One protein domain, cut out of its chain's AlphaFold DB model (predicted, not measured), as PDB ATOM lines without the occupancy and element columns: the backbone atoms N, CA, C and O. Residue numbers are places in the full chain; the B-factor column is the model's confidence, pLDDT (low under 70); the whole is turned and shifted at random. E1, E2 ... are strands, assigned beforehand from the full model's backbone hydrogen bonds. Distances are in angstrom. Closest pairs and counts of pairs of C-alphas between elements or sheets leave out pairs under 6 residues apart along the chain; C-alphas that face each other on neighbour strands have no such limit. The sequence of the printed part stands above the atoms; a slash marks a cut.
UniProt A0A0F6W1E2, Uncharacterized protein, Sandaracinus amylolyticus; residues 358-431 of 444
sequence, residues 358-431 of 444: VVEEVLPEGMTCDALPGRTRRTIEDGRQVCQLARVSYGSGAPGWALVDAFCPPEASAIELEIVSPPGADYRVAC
ATOM      1  N   VAL A 358       8.566  64.866 190.127       81.75
ATOM      2  CA  VAL A 358       9.045  66.139 189.580       81.75
ATOM      3  C   VAL A 358       9.026  67.201 190.673       81.75
ATOM      4  O   VAL A 358       8.063  67.303 191.431       81.75
ATOM      5  N   VAL A 359      10.087  68.004 190.747       84.12
ATOM      6  CA  VAL A 359      10.119  69.190 191.607       84.12
ATOM      7  C   VAL A 359       9.556  70.359 190.811       84.12
ATOM      8  O   VAL A 359      10.086  70.717 189.751       84.12
ATOM      9  N   GLU A 360       8.463  70.923 191.311       91.12
ATOM     10  CA  GLU A 360       7.825  72.106 190.754       91.12
ATOM     11  C   GLU A 360       8.114  73.325 191.630       91.12
ATOM     12  O   GLU A 360       8.017  73.278 192.854       91.12
ATOM     13  N   GLU A 361       8.451  74.429 190.978       92.44
ATOM     14  CA  GLU A 361       8.720  75.729 191.581       92.44
ATOM     15  C   GLU A 361       7.686  76.733 191.078       92.44
ATOM     16  O   GLU A 361       7.539  76.934 189.870       92.44
ATOM     17  N   VAL A 362       6.973  77.374 191.998       93.88
ATOM     18  CA  VAL A 362       6.051  78.470 191.692       93.88
ATOM     19  C   VAL A 362       6.810  79.781 191.841       93.88
ATOM     20  O   VAL A 362       7.172  80.192 192.944       93.88
ATOM     21  N   LEU A 363       7.062  80.448 190.716       93.38
ATOM     22  CA  LEU A 363       7.841  81.681 190.696       93.38
ATOM     23  C   LEU A 363       7.040  82.886 191.214       93.38
ATOM     24  O   LEU A 363       5.828  82.951 191.002       93.38
ATOM     25  N   PRO A 364       7.697  83.896 191.809       92.19
ATOM     26  CA  PRO A 364       7.070  85.182 192.108       92.19
ATOM     27  C   PRO A 364       6.434  85.841 190.872       92.19
ATOM     28  O   PRO A 364       6.842  85.600 189.732       92.19
ATOM     29  N   GLU A 365       5.461  86.732 191.091       90.94
ATOM     30  CA  GLU A 365       4.864  87.512 190.001       90.94
ATOM     31  C   GLU A 365       5.931  88.267 189.186       90.94
ATOM     32  O   GLU A 365       6.852  88.879 189.728       90.94
ATOM     33  N   GLY A 366       5.790  88.237 187.858       89.75
ATOM     34  CA  GLY A 366       6.694  88.920 186.930       89.75
ATOM     35  C   GLY A 366       7.954  88.138 186.542       89.75
ATOM     36  O   GLY A 366       8.662  88.581 185.637       89.75
ATOM     37  N   MET A 367       8.219  86.977 187.149       92.81
ATOM     38  CA  MET A 367       9.285  86.064 186.722       92.81
ATOM     39  C   MET A 367       8.773  84.987 185.751       92.81
ATOM     40  O   MET A 367       7.587  84.650 185.723       92.81
ATOM     41  N   THR A 368       9.679  84.441 184.936       94.12
ATOM     42  CA  THR A 368       9.364  83.405 183.942       94.12
ATOM     43  C   THR A 368      10.366  82.259 184.002       94.12
ATOM     44  O   THR A 368      11.553  82.486 184.226       94.12
ATOM     45  N   CYS A 369       9.905  81.028 183.752       92.94
ATOM     46  CA  CYS A 369      10.766  79.841 183.776       92.94
ATOM     47  C   CYS A 369      11.924  79.957 182.776       92.94
ATOM     48  O   CYS A 369      13.056  79.645 183.113       92.94
ATOM     49  N   ASP A 370      11.657  80.488 181.580       92.38
ATOM     50  CA  ASP A 370      12.655  80.616 180.507       92.38
ATOM     51  C   ASP A 370      13.800  81.589 180.851       92.38
ATOM     52  O   ASP A 370      14.844  81.572 180.205       92.38
ATOM     53  N   ALA A 371      13.608  82.455 181.854       91.12
ATOM     54  CA  ALA A 371      14.640  83.372 182.333       91.12
ATOM     55  C   ALA A 371      15.586  82.723 183.361       91.12
ATOM     56  O   ALA A 371      16.593  83.331 183.723       91.12
ATOM     57  N   LEU A 372      15.272  81.513 183.836       89.38
ATOM     58  CA  LEU A 372      16.027  80.803 184.861       89.38
ATOM     59  C   LEU A 372      16.616  79.505 184.283       89.38
ATOM     60  O   LEU A 372      15.874  78.620 183.854       89.38
ATOM     61  N   PRO A 373      17.950  79.345 184.285       87.06
ATOM     62  CA  PRO A 373      18.586  78.099 183.877       87.06
ATOM     63  C   PRO A 373      18.051  76.879 184.646       87.06
ATOM     64  O   PRO A 373      17.753  76.950 185.842       87.06
ATOM     65  N   GLY A 374      17.920  75.753 183.945       85.19
ATOM     66  CA  GLY A 374      17.436  74.500 184.529       85.19
ATOM     67  C   GLY A 374      15.937  74.473 184.845       85.19
ATOM     68  O   GLY A 374      15.500  73.572 185.550       85.19
ATOM     69  N   ARG A 375      15.131  75.428 184.360       91.88
ATOM     70  CA  ARG A 375      13.665  75.417 184.513       91.88
ATOM     71  C   ARG A 375      12.982  75.187 183.175       91.88
ATOM     72  O   ARG A 375      13.371  75.750 182.159       91.88
ATOM     73  N   THR A 376      11.913  74.400 183.186       93.25
ATOM     74  CA  THR A 376      11.001  74.251 182.045       93.25
ATOM     75  C   THR A 376       9.591  74.607 182.480       93.25
ATOM     76  O   THR A 376       9.097  74.087 183.479       93.25
ATOM     77  N   ARG A 377       8.910  75.492 181.746       93.81
ATOM     78  CA  ARG A 377       7.540  75.889 182.092       93.81
ATOM     79  C   ARG A 377       6.576  74.704 182.001       93.81
ATOM     80  O   ARG A 377       6.493  74.048 180.964       93.81
ATOM     81  N   ARG A 378       5.791  74.494 183.060       91.94
ATOM     82  CA  ARG A 378       4.713  73.495 183.121       91.94
ATOM     83  C   ARG A 378       3.353  74.136 182.930       91.94
ATOM     84  O   ARG A 378       2.624  73.793 182.004       91.94
ATOM     85  N   THR A 379       3.022  75.085 183.798       93.75
ATOM     86  CA  THR A 379       1.693  75.701 183.846       93.75
ATOM     87  C   THR A 379       1.762  77.136 184.385       93.75
ATOM     88  O   THR A 379       2.845  77.705 184.549       93.75
ATOM     89  N   ILE A 380       0.600  77.759 184.568       92.69
ATOM     90  CA  ILE A 380       0.414  79.019 185.290       92.69
ATOM     91  C   ILE A 380      -0.637  78.778 186.375       92.69
ATOM     92  O   ILE A 380      -1.719  78.281 186.068       92.69
ATOM     93  N   GLU A 381      -0.332  79.175 187.607       91.31
ATOM     94  CA  GLU A 381      -1.223  79.098 188.771       91.31
ATOM     95  C   GLU A 381      -1.316  80.490 189.402       91.31
ATOM     96  O   GLU A 381      -0.296  81.115 189.675       91.31
ATOM     97  N   ASP A 382      -2.532  81.019 189.557       91.38
ATOM     98  CA  ASP A 382      -2.790  82.356 190.121       91.38
ATOM     99  C   ASP A 382      -1.941  83.486 189.506       91.38
ATOM    100  O   ASP A 382      -1.467  84.389 190.187       91.38
ATOM    101  N   GLY A 383      -1.717  83.430 188.188       90.00
ATOM    102  CA  GLY A 383      -0.910  84.419 187.464       90.00
ATOM    103  C   GLY A 383       0.609  84.249 187.607       90.00
ATOM    104  O   GLY A 383       1.358  84.966 186.942       90.00
ATOM    105  N   ARG A 384       1.070  83.273 188.394       93.81
ATOM    106  CA  ARG A 384       2.479  82.904 188.591       93.81
ATOM    107  C   ARG A 384       2.863  81.718 187.705       93.81
ATOM    108  O   ARG A 384       2.044  80.835 187.454       93.81
ATOM    109  N   GLN A 385       4.091  81.690 187.182       95.69
ATOM    110  CA  GLN A 385       4.554  80.536 186.401       95.69
ATOM    111  C   GLN A 385       4.972  79.395 187.323       95.69
ATOM    112  O   GLN A 385       5.695  79.617 188.289       95.69
ATOM    113  N   VAL A 386       4.557  78.180 186.969       94.38
ATOM    114  CA  VAL A 386       5.025  76.949 187.609       94.38
ATOM    115  C   VAL A 386       6.048  76.294 186.692       94.38
ATOM    116  O   VAL A 386       5.753  75.977 185.530       94.38
ATOM    117  N   CYS A 387       7.252  76.110 187.211       93.62
ATOM    118  CA  CYS A 387       8.394  75.557 186.507       93.62
ATOM    119  C   CYS A 387       8.701  74.159 187.026       93.62
ATOM    120  O   CYS A 387       8.743  73.946 188.227       93.62
ATOM    121  N   GLN A 388       8.981  73.220 186.132       91.88
ATOM    122  CA  GLN A 388       9.654  71.979 186.490       91.88
ATOM    123  C   GLN A 388      11.160  72.231 186.519       91.88
ATOM    124  O   GLN A 388      11.709  72.774 185.554       91.88
ATOM    125  N   LEU A 389      11.820  71.828 187.602       88.62
ATOM    126  CA  LEU A 389      13.270  71.944 187.734       88.62
ATOM    127  C   LEU A 389      13.963  70.731 187.108       88.62
ATOM    128  O   LEU A 389      13.527  69.585 187.254       88.62
ATOM    129  N   ALA A 390      15.073  70.992 186.423       82.50
ATOM    130  CA  ALA A 390      15.993  69.979 185.945       82.50
ATOM    131  C   ALA A 390      16.706  69.331 187.135       82.50
ATOM    132  O   ALA A 390      17.111  70.011 188.079       82.50
ATOM    133  N   ARG A 391      16.869  68.010 187.070       75.75
ATOM    134  CA  ARG A 391      17.685  67.279 188.032       75.75
ATOM    135  C   ARG A 391      19.159  67.484 187.697       75.75
ATOM    136  O   ARG A 391      19.542  67.378 186.532       75.75
ATOM    137  N   VAL A 392      19.965  67.739 188.716       68.75
ATOM    138  CA  VAL A 392      21.419  67.895 188.613       68.75
ATOM    139  C   VAL A 392      22.122  66.952 189.591       68.75
ATOM    140  O   VAL A 392      21.488  66.373 190.474       68.75
ATOM    141  N   SER A 393      23.430  66.763 189.419       60.44
ATOM    142  CA  SER A 393      24.249  66.040 190.396       60.44
ATOM    143  C   SER A 393      24.421  66.883 191.658       60.44
ATOM    144  O   SER A 393      24.617  68.100 191.564       60.44
ATOM    145  N   TYR A 394      24.384  66.236 192.822       61.88
ATOM    146  CA  TYR A 394      24.703  66.880 194.094       61.88
ATOM    147  C   TYR A 394      26.105  67.510 194.045       61.88
ATOM    148  O   TYR A 394      27.007  66.972 193.399       61.88
ATOM    149  N   GLY A 395      26.264  68.699 194.633       55.97
ATOM    150  CA  GLY A 395      27.534  69.436 194.647       55.97
ATOM    151  C   GLY A 395      28.005  70.000 193.296       55.97
ATOM    152  O   GLY A 395      29.017  70.690 193.246       55.97
ATOM    153  N   SER A 396      27.282  69.775 192.191       60.66
ATOM    154  CA  SER A 396      27.708  70.259 190.863       60.66
ATOM    155  C   SER A 396      27.649  71.781 190.696       60.66
ATOM    156  O   SER A 396      28.192  72.317 189.730       60.66
ATOM    157  N   GLY A 397      26.922  72.480 191.574       68.69
ATOM    158  CA  GLY A 397      26.608  73.904 191.429       68.69
ATOM    159  C   GLY A 397      25.730  74.231 190.213       68.69
ATOM    160  O   GLY A 397      25.467  75.405 189.941       68.69
ATOM    161  N   ALA A 398      25.277  73.220 189.463       71.25
ATOM    162  CA  ALA A 398      24.413  73.415 188.314       71.25
ATOM    163  C   ALA A 398      22.996  73.829 188.767       71.25
ATOM    164  O   ALA A 398      22.492  73.348 189.781       71.25
ATOM    165  N   PRO A 399      22.319  74.716 188.022       73.38
ATOM    166  CA  PRO A 399      21.003  75.210 188.398       73.38
ATOM    167  C   PRO A 399      19.933  74.128 188.203       73.38
ATOM    168  O   PRO A 399      19.714  73.651 187.089       73.38
ATOM    169  N   GLY A 400      19.242  73.775 189.287       82.62
ATOM    170  CA  GLY A 400      18.251  72.703 189.307       82.62
ATOM    171  C   GLY A 400      17.956  72.235 190.729       82.62
ATOM    172  O   GLY A 400      18.044  73.026 191.670       82.62
ATOM    173  N   TRP A 401      17.613  70.957 190.860       80.81
ATOM    174  CA  TRP A 401      17.503  70.274 192.146       80.81
ATOM    175  C   TRP A 401      18.397  69.030 192.183       80.81
ATOM    176  O   TRP A 401      18.553  68.343 191.167       80.81
ATOM    177  N   ALA A 402      18.959  68.732 193.351       66.44
ATOM    178  CA  ALA A 402      19.703  67.507 193.621       66.44
ATOM    179  C   ALA A 402      19.082  66.762 194.806       66.44
ATOM    180  O   ALA A 402      18.544  67.375 195.727       66.44
ATOM    181  N   LEU A 403      19.156  65.432 194.760       66.62
ATOM    182  CA  LEU A 403      18.896  64.607 195.933       66.62
ATOM    183  C   LEU A 403      20.094  64.741 196.873       66.62
ATOM    184  O   LEU A 403      21.223  64.552 196.422       66.62
ATOM    185  N   VAL A 404      19.830  65.068 198.132       63.03
ATOM    186  CA  VAL A 404      20.843  65.147 199.192       63.03
ATOM    187  C   VAL A 404      20.857  63.860 200.000       63.03
ATOM    188  O   VAL A 404      21.930  63.347 200.303       63.03
ATOM    189  N   ASP A 405      19.667  63.364 200.333       56.72
ATOM    190  CA  ASP A 405      19.460  62.133 201.087       56.72
ATOM    191  C   ASP A 405      18.038  61.604 200.829       56.72
ATOM    192  O   ASP A 405      17.121  62.358 200.481       56.72
ATOM    193  N   ALA A 406      17.841  60.303 200.999       55.56
ATOM    194  CA  ALA A 406      16.536  59.664 201.006       55.56
ATOM    195  C   ALA A 406      16.506  58.579 202.085       55.56
ATOM    196  O   ALA A 406      17.147  57.533 201.982       55.56
ATOM    197  N   PHE A 407      15.687  58.811 203.106       51.38
ATOM    198  CA  PHE A 407      15.483  57.876 204.198       51.38
ATOM    199  C   PHE A 407      14.204  57.074 203.962       51.38
ATOM    200  O   PHE A 407      13.117  57.637 203.820       51.38
ATOM    201  N   CYS A 408      14.330  55.748 203.929       55.56
ATOM    202  CA  CYS A 408      13.233  54.843 203.587       55.56
ATOM    203  C   CYS A 408      13.023  53.714 204.613       55.56
ATOM    204  O   CYS A 408      13.236  52.544 204.294       55.56
ATOM    205  N   PRO A 409      12.582  54.019 205.842       48.41
ATOM    206  CA  PRO A 409      12.073  53.015 206.759       48.41
ATOM    207  C   PRO A 409      10.677  52.537 206.311       48.41
ATOM    208  O   PRO A 409       9.964  53.256 205.602       48.41
ATOM    209  N   PRO A 410      10.236  51.357 206.777       41.16
ATOM    210  CA  PRO A 410       8.926  50.789 206.443       41.16
ATOM    211  C   PRO A 410       7.721  51.644 206.880       41.16
ATOM    212  O   PRO A 410       6.610  51.387 206.426       41.16
ATOM    213  N   GLU A 411       7.915  52.646 207.744       41.66
ATOM    214  CA  GLU A 411       6.824  53.424 208.349       41.66
ATOM    215  C   GLU A 411       6.682  54.857 207.801       41.66
ATOM    216  O   GLU A 411       5.599  55.431 207.908       41.66
ATOM    217  N   ALA A 412       7.732  55.447 207.210       44.59
ATOM    218  CA  ALA A 412       7.692  56.811 206.665       44.59
ATOM    219  C   ALA A 412       8.907  57.118 205.779       44.59
ATOM    220  O   ALA A 412      10.030  57.099 206.263       44.59
ATOM    221  N   SER A 413       8.710  57.477 204.512       50.56
ATOM    222  CA  SER A 413       9.816  57.918 203.652       50.56
ATOM    223  C   SER A 413      10.031  59.430 203.756       50.56
ATOM    224  O   SER A 413       9.070  60.194 203.656       50.56
ATOM    225  N   ALA A 414      11.283  59.862 203.905       53.78
ATOM    226  CA  ALA A 414      11.688  61.266 203.879       53.78
ATOM    227  C   ALA A 414      12.752  61.490 202.797       53.78
ATOM    228  O   ALA A 414      13.554  60.604 202.513       53.78
ATOM    229  N   ILE A 415      12.751  62.674 202.187       59.56
ATOM    230  CA  ILE A 415      13.714  63.055 201.151       59.56
ATOM    231  C   ILE A 415      14.277  64.418 201.514       59.56
ATOM    232  O   ILE A 415      13.515  65.352 201.769       59.56
ATOM    233  N   GLU A 416      15.595  64.549 201.473       65.81
ATOM    234  CA  GLU A 416      16.262  65.840 201.526       65.81
ATOM    235  C   GLU A 416      16.645  66.277 200.107       65.81
ATOM    236  O   GLU A 416      17.240  65.524 199.329       65.81
ATOM    237  N   LEU A 417      16.275  67.509 199.753       68.12
ATOM    238  CA  LEU A 417      16.525  68.093 198.441       68.12
ATOM    239  C   LEU A 417      17.329  69.381 198.585       68.12
ATOM    240  O   LEU A 417      16.967  70.267 199.358       68.12
ATOM    241  N   GLU A 418      18.358  69.525 197.757       73.50
ATOM    242  CA  GLU A 418      19.045  70.795 197.563       73.50
ATOM    243  C   GLU A 418      18.438  71.480 196.343       73.50
ATOM    244  O   GLU A 418      18.420  70.926 195.238       73.50
ATOM    245  N   ILE A 419      17.916  72.688 196.546       77.06
ATOM    246  CA  ILE A 419      17.246  73.468 195.510       77.06
ATOM    247  C   ILE A 419      17.896  74.850 195.439       77.06
ATOM    248  O   ILE A 419      17.883  75.613 196.404       77.06
ATOM    249  N   VAL A 420      18.434  75.197 194.269       74.56
ATOM    250  CA  VAL A 420      19.013  76.525 194.021       74.56
ATOM    251  C   VAL A 420      17.965  77.410 193.362       74.56
ATOM    252  O   VAL A 420      17.688  77.229 192.174       74.56
ATOM    253  N   SER A 421      17.412  78.379 194.099       74.94
ATOM    254  CA  SER A 421      16.227  79.132 193.662       74.94
ATOM    255  C   SER A 421      16.198  80.613 194.059       74.94
ATOM    256  O   SER A 421      16.858  81.020 195.017       74.94
ATOM    257  N   PRO A 422      15.440  81.451 193.321       78.38
ATOM    258  CA  PRO A 422      15.277  82.859 193.650       78.38
ATOM    259  C   PRO A 422      14.472  83.062 194.951       78.38
ATOM    260  O   PRO A 422      13.588  82.267 195.273       78.38
ATOM    261  N   PRO A 423      14.721  84.160 195.691       81.44
ATOM    262  CA  PRO A 423      13.974  84.471 196.907       81.44
ATOM    263  C   PRO A 423      12.467  84.587 196.653       81.44
ATOM    264  O   PRO A 423      12.039  85.290 195.735       81.44
ATOM    265  N   GLY A 424      11.666  83.959 197.515       81.75
ATOM    266  CA  GLY A 424      10.202  84.041 197.474       81.75
ATOM    267  C   GLY A 424       9.519  83.086 196.492       81.75
ATOM    268  O   GLY A 424       8.328  83.260 196.242       81.75
ATOM    269  N   ALA A 425      10.244  82.117 195.927       85.19
ATOM    270  CA  ALA A 425       9.637  80.997 195.220       85.19
ATOM    271  C   ALA A 425       9.116  79.934 196.206       85.19
ATOM    272  O   ALA A 425       9.734  79.691 197.246       85.19
ATOM    273  N   ASP A 426       7.987  79.315 195.854       89.00
ATOM    274  CA  ASP A 426       7.401  78.183 196.579       89.00
ATOM    275  C   ASP A 426       7.744  76.873 195.852       89.00
ATOM    276  O   ASP A 426       7.838  76.862 194.622       89.00
ATOM    277  N   TYR A 427       7.868  75.759 196.579       85.88
ATOM    278  CA  TYR A 427       8.209  74.455 195.995       85.88
ATOM    279  C   TYR A 427       7.199  73.387 196.377       85.88
ATOM    280  O   TYR A 427       6.646  73.397 197.476       85.88
ATOM    281  N   ARG A 428       7.006  72.430 195.474       86.00
ATOM    282  CA  ARG A 428       6.307  71.180 195.765       86.00
ATOM    283  C   ARG A 428       6.928  70.029 194.992       86.00
ATOM    284  O   ARG A 428       7.399  70.202 193.868       86.00
ATOM    285  N   VAL A 429       6.884  68.846 195.587       77.56
ATOM    286  CA  VAL A 429       7.280  67.600 194.932       77.56
ATOM    287  C   VAL A 429       6.007  66.895 194.476       77.56
ATOM    288  O   VAL A 429       5.112  66.649 195.278       77.56
ATOM    289  N   ALA A 430       5.893  66.613 193.180       73.50
ATOM    290  CA  ALA A 430       4.751  65.912 192.604       73.50
ATOM    291  C   ALA A 430       5.188  64.531 192.108       73.50
ATOM    292  O   ALA A 430       5.977  64.438 191.170       73.50
ATOM    293  N   CYS A 431       4.663  63.467 192.716       67.75
ATOM    294  CA  CYS A 431       5.007  62.078 192.405       67.75
ATOM    295  C   CYS A 431       3.762  61.299 191.947       67.75
ATOM    296  O   CYS A 431       2.660  61.621 192.386       67.75
TER     297      CYS A 431
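AT A GLANCE: This is residues 358 to 431 of the 444 residues of an uncharacterized protein of Sandaracinus amylolyticus (UniProt A0A0F6W1E2). Picture a small, strongly twisted sheet of four strands, E2, E3, E1 and E6, from which a second unit, the two-stranded hairpin of E4 and E5, reaches away, with its tip at residues 408 to 413 sticking out free. The base of that hairpin, at Trp 401, comes near Leu 389 of E3, and the hairpin's tip makes one end of the longest axis. The printed part has 74 residues with six named strands, E1 to E6 in order along the chain, and no named helix; the class is all strand, though 36 residues, under half, are in named elements. The larger sheet has the order E2, E3, E1, E6, and both sheets are antiparallel. The whole is only just compact, close to loose, with a radius of gyration of the C-alphas of 13.2 A, and only just elongated, with spans of 42 by 27 by 19 A.

HOW THE PARTS SIT: Start at E1, residues 358 to 362, an inner strand of the larger sheet. Its antiparallel neighbour E6, residues 426 to 430, is an edge strand; look at N 360 and O 428, 2.9 A apart and within hydrogen-bond range. Its other antiparallel neighbour is E3, residues 384 to 389, where N 387 and O 361 are 2.8 A apart. E3 makes a hairpin with E2, residues 375 to 381, the other edge strand; N 376 and O 388 are 2.9 A apart. From edge to edge the strands' lines turn by 81 degrees. Next look at the hairpin of E4, residues 401 to 407, and E5, residues 414 to 419: their directions differ by 161 degrees, and N 404 and O 416 are 2.9 A apart. The closest C-alphas of E3 and E4, those of Leu 389 and Trp 401, are 6.3 A apart. E5 is apart from E1, E2, E3 and E6.

IN THESE COORDINATES: Find C-alpha 358 at (9.045, 66.139, 189.580), where E1 begins. E2 then spans 15.9 A, E3 15.4 A. Find C-alpha 401 at (17.503, 70.274, 192.146); from there E4 runs 17.4 A to Phe 407, and E5 returns over 15.8 A. E6, of 13.2 A, ends at C-alpha 430, at (4.751, 65.912, 192.604).

THE WHOLE: The two C-alphas farthest apart, those of Gly 366 and Pro 410, are 42.9 A apart. The printed part has no cut. The links E1 to E2 and E3 to E4 are long, with 12 and 11 residues. The mean pLDDT of the printed part is 77.8; look for values under 70 at residues 392 to 397, 402 to 417 and 431.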